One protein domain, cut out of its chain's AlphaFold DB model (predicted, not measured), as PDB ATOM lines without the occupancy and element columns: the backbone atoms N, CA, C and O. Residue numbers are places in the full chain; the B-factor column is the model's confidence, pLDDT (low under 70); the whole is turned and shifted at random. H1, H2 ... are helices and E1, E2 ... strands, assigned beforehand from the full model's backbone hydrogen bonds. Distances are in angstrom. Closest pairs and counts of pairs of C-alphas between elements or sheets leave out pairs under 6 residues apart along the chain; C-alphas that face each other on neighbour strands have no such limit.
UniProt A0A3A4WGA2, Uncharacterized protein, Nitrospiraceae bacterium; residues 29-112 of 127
ATOM      1  N   ARG A  29     174.701 201.593  87.293       86.50
ATOM      2  CA  ARG A  29     174.427 200.178  87.623       86.50
ATOM      3  C   ARG A  29     175.347 199.709  88.732       86.50
ATOM      4  O   ARG A  29     176.430 200.267  88.915       86.50
ATOM      5  N   THR A  30     174.969 198.679  89.474       91.56
ATOM      6  CA  THR A  30     175.945 198.021  90.347       91.56
ATOM      7  C   THR A  30     176.957 197.239  89.509       91.56
ATOM      8  O   THR A  30     176.660 196.777  88.404       91.56
ATOM      9  N   LEU A  31     178.170 197.062  90.034       92.25
ATOM     10  CA  LEU A  31     179.197 196.239  89.390       92.25
ATOM     11  C   LEU A  31     178.693 194.812  89.124       92.25
ATOM     12  O   LEU A  31     178.999 194.232  88.085       92.25
ATOM     13  N   LYS A  32     177.898 194.264  90.051       91.81
ATOM     14  CA  LYS A  32     177.319 192.924  89.933       91.81
ATOM     15  C   LYS A  32     176.307 192.838  88.793       91.81
ATOM     16  O   LYS A  32     176.426 191.941  87.968       91.81
ATOM     17  N   GLU A  33     175.362 193.773  88.710       90.50
ATOM     18  CA  GLU A  33     174.382 193.812  87.612       90.50
ATOM     19  C   GLU A  33     175.071 193.949  86.255       90.50
ATOM     20  O   GLU A  33     174.769 193.205  85.327       90.50
ATOM     21  N   ALA A  34     176.050 194.852  86.143       90.00
ATOM     22  CA  ALA A  34     176.785 195.039  84.897       90.00
ATOM     23  C   ALA A  34     177.568 193.787  84.481       90.00
ATOM     24  O   ALA A  34     177.646 193.482  83.293       90.00
ATOM     25  N   PHE A  35     178.134 193.052  85.439       90.56
ATOM     26  CA  PHE A  35     178.772 191.773  85.155       90.56
ATOM     27  C   PHE A  35     177.751 190.699  84.747       90.56
ATOM     28  O   PHE A  35     177.964 190.000  83.761       90.56
ATOM     29  N   ASP A  36     176.628 190.586  85.458       89.25
ATOM     30  CA  ASP A  36     175.579 189.594  85.186       89.25
ATOM     31  C   ASP A  36     174.873 189.807  83.836       89.25
ATOM     32  O   ASP A  36     174.444 188.835  83.207       89.25
ATOM     33  N   ASP A  37     174.809 191.055  83.370       87.44
ATOM     34  CA  ASP A  37     174.328 191.439  82.040       87.44
ATOM     35  C   ASP A  37     175.391 191.276  80.937       87.44
ATOM     36  O   ASP A  37     175.089 191.477  79.760       87.44
ATOM     37  N   GLY A  38     176.636 190.943  81.296       87.94
ATOM     38  CA  GLY A  38     177.769 190.822  80.373       87.94
ATOM     39  C   GLY A  38     178.352 192.155  79.891       87.94
ATOM     40  O   GLY A  38     179.130 192.172  78.939       87.94
ATOM     41  N   ALA A  39     177.965 193.283  80.499       88.56
ATOM     42  CA  ALA A  39     178.406 194.628  80.108       88.56
ATOM     43  C   ALA A  39     179.877 194.890  80.444       88.56
ATOM     44  O   ALA A  39     180.537 195.707  79.791       88.56
ATOM     45  N   VAL A  40     180.396 194.178  81.443       90.94
ATOM     46  CA  VAL A  40     181.798 194.228  81.849       90.94
ATOM     47  C   VAL A  40     182.382 192.836  82.047       90.94
ATOM     48  O   VAL A  40     181.685 191.894  82.422       90.94
ATOM     49  N   SER A  41     183.690 192.731  81.843       93.00
ATOM     50  CA  SER A  41     184.507 191.608  82.293       93.00
ATOM     51  C   SER A  41     185.223 191.994  83.581       93.00
ATOM     52  O   SER A  41     185.657 193.142  83.727       93.00
ATOM     53  N   LEU A  42     185.380 191.032  84.486       94.19
ATOM     54  CA  LEU A  42     186.049 191.224  85.768       94.19
ATOM     55  C   LEU A  42     187.297 190.347  85.833       94.19
ATOM     56  O   LEU A  42     187.198 189.125  85.707       94.19
ATOM     57  N   SER A  43     188.453 190.963  86.067       94.75
ATOM     58  CA  SER A  43     189.692 190.255  86.393       94.75
ATOM     59  C   SER A  43     190.010 190.446  87.868       94.75
ATOM     60  O   SER A  43     190.077 191.570  88.356       94.75
ATOM     61  N   PHE A  44     190.243 189.351  88.577       93.25
ATOM     62  CA  PHE A  44     190.566 189.343  89.996       93.25
ATOM     63  C   PHE A  44     191.989 188.830  90.172       93.25
ATOM     64  O   PHE A  44     192.322 187.735  89.721       93.25
ATOM     65  N   ARG A  45     192.840 189.616  90.833       94.12
ATOM     66  CA  ARG A  45     194.240 189.272  91.103       94.12
ATOM     67  C   ARG A  45     194.517 189.300  92.596       94.12
ATOM     68  O   ARG A  45     194.244 190.304  93.255       94.12
ATOM     69  N   ALA A  46     195.131 188.234  93.099       93.62
ATOM     70  CA  ALA A  46     195.558 188.156  94.488       93.62
ATOM     71  C   ALA A  46     196.588 189.248  94.816       93.62
ATOM     72  O   ALA A  46     197.569 189.453  94.088       93.62
ATOM     73  N   LYS A  47     196.386 189.927  95.942       93.88
ATOM     74  CA  LYS A  47     197.319 190.878  96.553       93.88
ATOM     75  C   LYS A  47     197.490 190.540  98.028       93.88
ATOM     76  O   LYS A  47     196.673 189.833  98.612       93.88
ATOM     77  N   ASN A  48     198.580 191.023  98.623       91.50
ATOM     78  CA  ASN A  48     198.840 190.892 100.060       91.50
ATOM     79  C   ASN A  48     198.674 189.444 100.565       91.50
ATOM     80  O   ASN A  48     197.929 189.184 101.508       91.50
ATOM     81  N   ALA A  49     199.337 188.502  99.880       86.75
ATOM     82  CA  ALA A  49     199.263 187.057 100.136       86.75
ATOM     83  C   ALA A  49     197.839 186.456 100.066       86.75
ATOM     84  O   ALA A  49     197.533 185.493 100.764       86.75
ATOM     85  N   GLY A  50     196.962 187.028  99.233       85.94
ATOM     86  CA  GLY A  50     195.587 186.552  99.045       85.94
ATOM     87  C   GLY A  50     194.582 187.103 100.058       85.94
ATOM     88  O   GLY A  50     193.462 186.603 100.143       85.94
ATOM     89  N   ASN A  51     194.966 188.108 100.852       89.56
ATOM     90  CA  ASN A  51     194.027 188.808 101.733       89.56
ATOM     91  C   ASN A  51     193.174 189.824 100.965       89.56
ATOM     92  O   ASN A  51     191.995 190.000 101.277       89.56
ATOM     93  N   ASP A  52     193.764 190.432  99.935       94.00
ATOM     94  CA  ASP A  52     193.127 191.455  99.120       94.00
ATOM     95  C   ASP A  52     193.039 191.009  97.661       94.00
ATOM     96  O   ASP A  52     193.866 190.241  97.162       94.00
ATOM     97  N   LEU A  53     192.050 191.548  96.957       93.62
ATOM     98  CA  LEU A  53     191.896 191.423  95.519       93.62
ATOM     99  C   LEU A  53     192.070 192.775  94.858       93.62
ATOM    100  O   LEU A  53     191.347 193.719  95.166       93.62
ATOM    101  N   GLN A  54     192.965 192.833  93.878       95.31
ATOM    102  CA  GLN A  54     192.862 193.841  92.836       95.31
ATOM    103  C   GLN A  54     191.810 193.365  91.835       95.31
ATOM    104  O   GLN A  54     191.975 192.308  91.224       95.31
ATOM    105  N   ILE A  55     190.743 194.140  91.691       95.19
ATOM    106  CA  ILE A  55     189.693 193.918  90.704       95.19
ATOM    107  C   ILE A  55     189.902 194.914  89.582       95.19
ATOM    108  O   ILE A  55     189.958 196.119  89.819       95.19
ATOM    109  N   GLU A  56     190.013 194.404  88.370       96.12
ATOM    110  CA  GLU A  56     190.043 195.176  87.140       96.12
ATOM    111  C   GLU A  56     188.716 194.961  86.417       96.12
ATOM    112  O   GLU A  56     188.291 193.830  86.172       96.12
ATOM    113  N   VAL A  57     188.039 196.063  86.129       94.12
ATOM    114  CA  VAL A  57     186.741 196.093  85.467       94.12
ATOM    115  C   VAL A  57     186.954 196.669  84.088       94.12
ATOM    116  O   VAL A  57     187.339 197.830  83.957       94.12
ATOM    117  N   LYS A  58     186.667 195.871  83.065       92.38
ATOM    118  CA  LYS A  58     186.819 196.270  81.670       92.38
ATOM    119  C   LYS A  58     185.474 196.255  80.963       92.38
ATOM    120  O   LYS A  58     184.702 195.308  81.090       92.38
ATOM    121  N   LYS A  59     185.198 197.313  80.204       90.06
ATOM    122  CA  LYS A  59     183.976 197.449  79.411       90.06
ATOM    123  C   LYS A  59     183.975 196.449  78.251       90.06
ATOM    124  O   LYS A  59     184.954 196.370  77.509       90.06
ATOM    125  N   VAL A  60     182.863 195.735  78.084       87.81
ATOM    126  CA  VAL A  60     182.664 194.748  77.008       87.81
ATOM    127  C   VAL A  60     181.742 195.295  75.918       87.81
ATOM    128  O   VAL A  60     182.057 195.154  74.739       87.81
ATOM    129  N   PHE A  61     180.645 195.968  76.276       78.75
ATOM    130  CA  PHE A  61     179.734 196.579  75.300       78.75
ATOM    131  C   PHE A  61     179.196 197.945  75.754       78.75
ATOM    132  O   PHE A  61     179.324 198.328  76.914       78.75
ATOM    133  N   LEU A  62     178.637 198.706  74.805       65.31
ATOM    134  CA  LEU A  62     178.077 200.055  74.994       65.31
ATOM    135  C   LEU A  62     176.577 199.988  75.339       65.31
ATOM    136  O   LEU A  62     175.905 199.078  74.853       65.31
ATOM    137  N   PRO A  63     176.010 200.934  76.116       67.88
ATOM    138  CA  PRO A  63     176.449 202.323  76.331       67.88
ATOM    139  C   PRO A  63     177.523 202.526  77.414       67.88
ATOM    140  O   PRO A  63     177.914 201.601  78.114       67.88
ATOM    141  N   LEU A  64     178.039 203.755  77.521       67.25
ATOM    142  CA  LEU A  64     178.951 204.182  78.589       67.25
ATOM    143  C   LEU A  64     178.254 204.060  79.956       67.25
ATOM    144  O   LEU A  64     177.170 204.609  80.125       67.25
ATOM    145  N   VAL A  65     178.869 203.366  80.922       75.44
ATOM    146  CA  VAL A  65     178.244 203.048  82.220       75.44
ATOM    147  C   VAL A  65     179.070 203.619  83.371       75.44
ATOM    148  O   VAL A  65     180.289 203.456  83.401       75.44
ATOM    149  N   VAL A  66     178.413 204.253  84.340       86.56
ATOM    150  CA  VAL A  66     178.985 204.496  85.668       86.56
ATOM    151  C   VAL A  66     178.595 203.318  86.553       86.56
ATOM    152  O   VAL A  66     177.415 202.998  86.692       86.56
ATOM    153  N   LEU A  67     179.576 202.641  87.145       89.94
ATOM    154  CA  LEU A  67     179.316 201.505  88.024       89.94
ATOM    155  C   LEU A  67     179.432 201.898  89.484       89.94
ATOM    156  O   LEU A  67     180.249 202.731  89.862       89.94
ATOM    157  N   THR A  68     178.626 201.259  90.315       92.56
ATOM    158  CA  THR A  68     178.695 201.389  91.765       92.56
ATOM    159  C   THR A  68     179.103 200.057  92.380       92.56
ATOM    160  O   THR A  68     178.539 199.008  92.069       92.56
ATOM    161  N   VAL A  69     180.106 200.085  93.252       93.12
ATOM    162  CA  VAL A  69     180.398 198.974  94.162       93.12
ATOM    163  C   VAL A  69     179.789 199.371  95.503       93.12
ATOM    164  O   VAL A  69     180.238 200.368  96.077       93.12
ATOM    165  N   PRO A  70     178.723 198.699  95.968       91.69
ATOM    166  CA  PRO A  70     178.079 199.061  97.220       91.69
ATOM    167  C   PRO A  70     179.028 198.833  98.398       91.69
ATOM    168  O   PRO A  70     179.896 197.963  98.361       91.69
ATOM    169  N   GLU A  71     178.838 199.621  99.451       93.88
ATOM    170  CA  GLU A  71     179.463 199.343 100.740       93.88
ATOM    171  C   GLU A  71     178.978 197.991 101.283       93.88
ATOM    172  O   GLU A  71     177.822 197.600 101.097       93.88
ATOM    173  N   GLY A  72     179.866 197.288 101.977       93.75
ATOM    174  CA  GLY A  72     179.588 196.001 102.584       93.75
ATOM    175  C   GLY A  72     180.054 194.844 101.713       93.75
ATOM    176  O   GLY A  72     181.118 194.882 101.097       93.75
ATOM    177  N   THR A  73     179.288 193.757 101.740       94.00
ATOM    178  CA  THR A  73     179.691 192.483 101.145       94.00
ATOM    179  C   THR A  73     178.986 192.261  99.813       94.00
ATOM    180  O   THR A  73     177.762 192.310  99.752       94.00
ATOM    181  N   THR A  74     179.748 191.963  98.762       92.38
ATOM    182  CA  THR A  74     179.210 191.562  97.454       92.38
ATOM    183  C   THR A  74     179.723 190.172  97.099       92.38
ATOM    184  O   THR A  74     180.932 189.946  97.103       92.38
ATOM    185  N   THR A  75     178.818 189.252  96.769       91.19
ATOM    186  CA  THR A  75     179.165 187.911  96.278       91.19
ATOM    187  C   THR A  75     178.907 187.820  94.780       91.19
ATOM    188  O   THR A  75     177.831 188.189  94.297       91.19
ATOM    189  N   PHE A  76     179.900 187.322  94.054       89.19
ATOM    190  CA  PHE A  76     179.821 186.992  92.641       89.19
ATOM    191  C   PHE A  76     179.756 185.479  92.490       89.19
ATOM    192  O   PHE A  76     180.642 184.777  92.971       89.19
ATOM    193  N   ASP A  77     178.715 185.013  91.811       87.88
ATOM    194  CA  ASP A  77     178.527 183.614  91.451       87.88
ATOM    195  C   ASP A  77     178.919 183.408  89.977       87.88
ATOM    196  O   ASP A  77     178.377 184.053  89.058       87.88
ATOM    197  N   PHE A  78     179.899 182.527  89.777       83.44
ATOM    198  CA  PHE A  78     180.447 182.130  88.481       83.44
ATOM    199  C   PHE A  78     180.082 180.681  88.110       83.44
ATOM    200  O   PHE A  78     180.668 180.114  87.187       83.44
ATOM    201  N   GLY A  79     179.108 180.077  88.796       81.62
ATOM    202  CA  GLY A  79     178.586 178.734  88.552       81.62
ATOM    203  C   GLY A  79     179.336 177.644  89.315       81.62
ATOM    204  O   GLY A  79     178.725 176.901  90.076       81.62
ATOM    205  N   THR A  80     180.653 177.529  89.119       79.69
ATOM    206  CA  THR A  80     181.494 176.571  89.869       79.69
ATOM    207  C   THR A  80     182.088 177.167  91.134       79.69
ATOM    208  O   THR A  80     182.407 176.435  92.067       79.69
ATOM    209  N   ASP A  81     182.229 178.490  91.160       81.44
ATOM    210  CA  ASP A  81     182.914 179.222  92.211       81.44
ATOM    211  C   ASP A  81     182.108 180.455  92.609       81.44
ATOM    212  O   ASP A  81     181.567 181.172  91.762       81.44
ATOM    213  N   GLU A  82     182.097 180.736  93.909       87.25
ATOM    214  CA  GLU A  82     181.583 181.980  94.465       87.25
ATOM    215  C   GLU A  82     182.733 182.774  95.079       87.25
ATOM    216  O   GLU A  82     183.493 182.253  95.900       87.25
ATOM    217  N   PHE A  83     182.842 184.052  94.722       87.00
ATOM    218  CA  PHE A  83     183.813 184.958  95.326       87.00
ATOM    219  C   PHE A  83     183.113 186.104  96.024       87.00
ATOM    220  O   PHE A  83     182.321 186.837  95.432       87.00
ATOM    221  N   THR A  84     183.461 186.286  97.290       91.38
ATOM    222  CA  THR A  84     182.915 187.353  98.112       91.38
ATOM    223  C   THR A  84     183.971 188.426  98.338       91.38
ATOM    224  O   THR A  84     185.106 188.145  98.728       91.38
ATOM    225  N   ILE A  85     183.586 189.677  98.115       93.62
ATOM    226  CA  ILE A  85     184.421 190.851  98.363       93.62
ATOM    227  C   ILE A  85     183.777 191.723  99.432       93.62
ATOM    228  O   ILE A  85     182.552 191.750  99.564       93.62
ATOM    229  N   PHE A  86     184.607 192.438 100.181       94.25
ATOM    230  CA  PHE A  86     184.171 193.463 101.114       94.25
ATOM    231  C   PHE A  86     184.717 194.823 100.696       94.25
ATOM    232  O   PHE A  86     185.918 194.978 100.457       94.25
ATOM    233  N   THR A  87     183.826 195.801 100.646       92.62
ATOM    234  CA  THR A  87     184.141 197.191 100.342       92.62
ATOM    235  C   THR A  87     183.738 198.047 101.539       92.62
ATOM    236  O   THR A  87     182.601 197.996 101.995       92.62
ATOM    237  N   ASP A  88     184.691 198.801 102.076       92.00
ATOM    238  CA  ASP A  88     184.550 199.623 103.285       92.00
ATOM    239  C   ASP A  88     183.677 200.866 103.083       92.00
ATOM    240  O   ASP A  88     183.162 201.425 104.045       92.00
ATOM    241  N   LYS A  89     183.517 201.300 101.833       91.50
ATOM    242  CA  LYS A  89     182.668 202.420 101.424       91.50
ATOM    243  C   LYS A  89     182.171 202.210 100.003       91.50
ATOM    244  O   LYS A  89     182.808 201.522  99.210       91.50
ATOM    245  N   LYS A  90     181.075 202.869  99.640       92.12
ATOM    246  CA  LYS A  90     180.606 202.873  98.251       92.12
ATOM    247  C   LYS A  90     181.698 203.418  97.315       92.12
ATOM    248  O   LYS A  90     182.227 204.506  97.550       92.12
ATOM    249  N   LEU A  91     181.986 202.700  96.230       92.31
ATOM    250  CA  LEU A  91     182.871 203.157  95.154       92.31
ATOM    251  C   LEU A  91     182.048 203.491  93.912       92.31
ATOM    252  O   LEU A  91     181.157 202.731  93.536       92.31
ATOM    253  N   GLU A  92     182.363 204.608  93.260       91.56
ATOM    254  CA  GLU A  92     181.846 204.933  91.930       91.56
ATOM    255  C   GLU A  92     182.976 204.788  90.907       91.56
ATOM    256  O   GLU A  92     184.068 205.329  91.072       91.56
ATOM    257  N   LEU A  93     182.710 204.011  89.865       90.00
ATOM    258  CA  LEU A  93     183.645 203.642  88.817       90.00
ATOM    259  C   LEU A  93     183.161 204.259  87.509       90.00
ATOM    260  O   LEU A  93     182.162 203.828  86.931       90.00
ATOM    261  N   ASP A  94     183.867 205.283  87.045       87.31
ATOM    262  CA  ASP A  94     183.532 205.969  85.804       87.31
ATOM    263  C   ASP A  94     184.194 205.273  84.604       87.31
ATOM    264  O   ASP A  94     185.341 205.556  84.248       87.31
ATOM    265  N   LEU A  95     183.452 204.365  83.961       85.50
ATOM    266  CA  LEU A  95     183.862 203.761  82.692       85.50
ATOM    267  C   LEU A  95     183.433 204.612  81.485       85.50
ATOM    268  O   LEU A  95     183.566 204.170  80.346       85.50
ATOM    269  N   SER A  96     182.893 205.821  81.669       80.81
ATOM    270  CA  SER A  96     182.503 206.675  80.540       80.81
ATOM    271  C   SER A  96     183.718 207.237  79.802       80.81
ATOM    272  O   SER A  96     183.718 207.303  78.573       80.81
ATOM    273  N   LYS A  97     184.778 207.559  80.550       77.06
ATOM    274  CA  LYS A  97     186.031 208.125  80.025       77.06
ATOM    275  C   LYS A  97     187.118 207.079  79.800       77.06
ATOM    276  O   LYS A  97     187.952 207.254  78.920       77.06
ATOM    277  N   ASN A  98     187.089 205.996  80.574       80.31
ATOM    278  CA  ASN A  98     188.080 204.928  80.530       80.31
ATOM    279  C   ASN A  98     187.397 203.596  80.221       80.31
ATOM    280  O   ASN A  98     186.346 203.282  80.768       80.31
ATOM    281  N   ASN A  99     187.998 202.781  79.354       86.38
ATOM    282  CA  ASN A  99     187.466 201.443  79.068       86.38
ATOM    283  C   ASN A  99     187.767 200.430  80.173       86.38
ATOM    284  O   ASN A  99     187.235 199.322  80.141       86.38
ATOM    285  N   GLU A 100     188.601 200.814  81.132       91.19
ATOM    286  CA  GLU A 100     189.069 199.961  82.203       91.19
ATOM    287  C   GLU A 100     189.317 200.788  83.462       91.19
ATOM    288  O   GLU A 100     189.771 201.933  83.394       91.19
ATOM    289  N   VAL A 101     189.016 200.204  84.615       93.00
ATOM    290  CA  VAL A 101     189.317 200.770  85.928       93.00
ATOM    291  C   VAL A 101     189.701 199.640  86.865       93.00
ATOM    292  O   VAL A 101     189.136 198.551  86.787       93.00
ATOM    293  N   SER A 102     190.644 199.891  87.769       95.25
ATOM    294  CA  SER A 102     190.994 198.920  88.800       95.25
ATOM    295  C   SER A 102     190.910 199.517  90.194       95.25
ATOM    296  O   SER A 102     191.116 200.714  90.396       95.25
ATOM    297  N   PHE A 103     190.578 198.669  91.157       94.75
ATOM    298  CA  PHE A 103     190.492 199.019  92.568       94.75
ATOM    299  C   PHE A 103     190.855 197.802  93.424       94.75
ATOM    300  O   PHE A 103     190.875 196.671  92.937       94.75
ATOM    301  N   ILE A 104     191.191 198.032  94.692       95.06
ATOM    302  CA  ILE A 104     191.584 196.973  95.627       95.06
ATOM    303  C   ILE A 104     190.523 196.856  96.716       95.06
ATOM    304  O   ILE A 104     190.098 197.864  97.275       95.06
ATOM    305  N   VAL A 105     190.106 195.627  97.008       95.38
ATOM    306  CA  VAL A 105     189.126 195.292  98.049       95.38
ATOM    307  C   VAL A 105     189.593 194.099  98.862       95.38
ATOM    308  O   VAL A 105     190.392 193.289  98.394       95.38
ATOM    309  N   GLN A 106     189.055 193.959 100.070       94.56
ATOM    310  CA  GLN A 106     189.347 192.798 100.898       94.56
ATOM    311  C   GLN A 106     188.563 191.585 100.407       94.56
ATOM    312  O   GLN A 106     187.365 191.672 100.118       94.56
ATOM    313  N   GLN A 107     189.222 190.432 100.373       93.00
ATOM    314  CA  GLN A 107     188.567 189.175 100.050       93.00
ATOM    315  C   GLN A 107     187.873 188.603 101.297       93.00
ATOM    316  O   GLN A 107     188.391 188.650 102.421       93.00
ATOM    317  N   ARG A 108     186.673 188.059 101.112       90.31
ATOM    318  CA  ARG A 108     185.862 187.421 102.155       90.31
ATOM    319  C   ARG A 108     185.354 186.068 101.666       90.31
ATOM    320  O   ARG A 108     185.531 185.703 100.512       90.31
ATOM    321  N   GLY A 109     184.729 185.320 102.570       84.50
ATOM    322  CA  GLY A 109     184.212 183.988 102.275       84.50
ATOM    323  C   GLY A 109     185.268 182.886 102.383       84.50
ATOM    324  O   GLY A 109     186.405 183.114 102.809       84.50
ATOM    325  N   LYS A 110     184.836 181.662 102.057       82.62
ATOM    326  CA  LYS A 110     185.652 180.442 102.158       82.62
ATOM    327  C   LYS A 110     186.553 180.256 100.937       82.62
ATOM    328  O   LYS A 110     187.708 179.872 101.093       82.62
ATOM    329  N   THR A 111     186.041 180.564  99.749       84.00
ATOM    330  CA  THR A 111     186.787 180.491  98.491       84.00
ATOM    331  C   THR A 111     187.575 181.782  98.289       84.00
ATOM    332  O   THR A 111     187.011 182.876  98.317       84.00
ATOM    333  N   LYS A 112     188.897 181.665  98.121       87.31
ATOM    334  CA  LYS A 112     189.808 182.807  97.958       87.31
ATOM    335  C   LYS A 112     190.778 182.578  96.809       87.31
ATOM    336  O   LYS A 112     191.193 181.453  96.549       87.31
TER     337      LYS A 112
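AT A GLANCE: This is residues 29 to 112 of the 127 residues of an uncharacterized protein of Nitrospiraceae bacterium (UniProt A0A3A4WGA2). A strongly twisted sheet of five strands, E1 E2 E7 E5 E4, curls into an incomplete, barrel-like wall, and the short helix H1 sits on the open side between its edge strands E1 and E4. The two-strand sheet E3 and E6 adds a further piece of wall, with E3 beside H1 and E6 beside the first part of E7. The 84 printed residues hold one named helix and seven named strands, in the order H1 E1 E2 E3 E4 E5 E6 E7; both sheets are antiparallel and the class is mostly strand. The whole is compact, with a radius of gyration of the C-alphas of 12.2 A and spans of 35 by 26 by 20 A.

IN THESE COORDINATES: Find C-alpha 31 at (179.197, 196.239, 89.390); there H1 begins, and it runs to residue 36. E1, residues 40 to 47, is 21.6 A long from first to last C-alpha, and E2, residues 52 to 59, is 22.5 A long. E3, residues 66 to 69, comes next. Look for E4 at residues 72 to 77, 16.7 A long, and for E5 at residues 82 to 87, 16.5 A long. E6 takes residues 91 to 94. E7, residues 100 to 108, is the longest at 23.8 A and ends with C-alpha 108 at (185.862, 187.421, 102.155).

HOW THE PARTS SIT: Begin with the hairpin of E1 and E2, where N 43 and O 56 are 2.9 A apart, within hydrogen-bond range. E2 is antiparallel to E7 at 147 degrees, with N 55 and O 103 at 2.8 A. E7 bends by 55 degrees at residue 104; it pairs with E2 over residues 100 to 106 and with E5 over residues 106 to 108, where N 108 and O 84 are 2.9 A apart. E5 and the edge strand E4 form a hairpin, with N 74 and O 85 at 2.9 A. In the other sheet, N 67 of E3 and O 93 of E6 are 2.9 A apart. The closest C-alphas of E6 and E7 are those of Leu 93 and Val 101, at 7.0 A. H1 is on the five-strand sheet at a height of 5.8 A, only just over none of its strands, for 2 of its 6 C-alphas fall on E1. Its closest C-alpha pairs are Ala 34 and Val 40 of E1, 5.9 A, Leu 31 and Leu 67 of E3, 5.4 A, and Lys 32 and Phe 76 of E4, 7.0 A. Every O i to N i+4 pair in H1 is within hydrogen-bond range. E1 and E4 are apart.

THE WHOLE: The C-alphas farthest apart are those of Ala 49 and Pro 63, at 36.3 A. The printed part has no cut and no long link; the link from E2 to E3 is short, and the others are tight. Look at residues 62 to 64 in that link for pLDDT under 70; the mean of the printed part is 89.0.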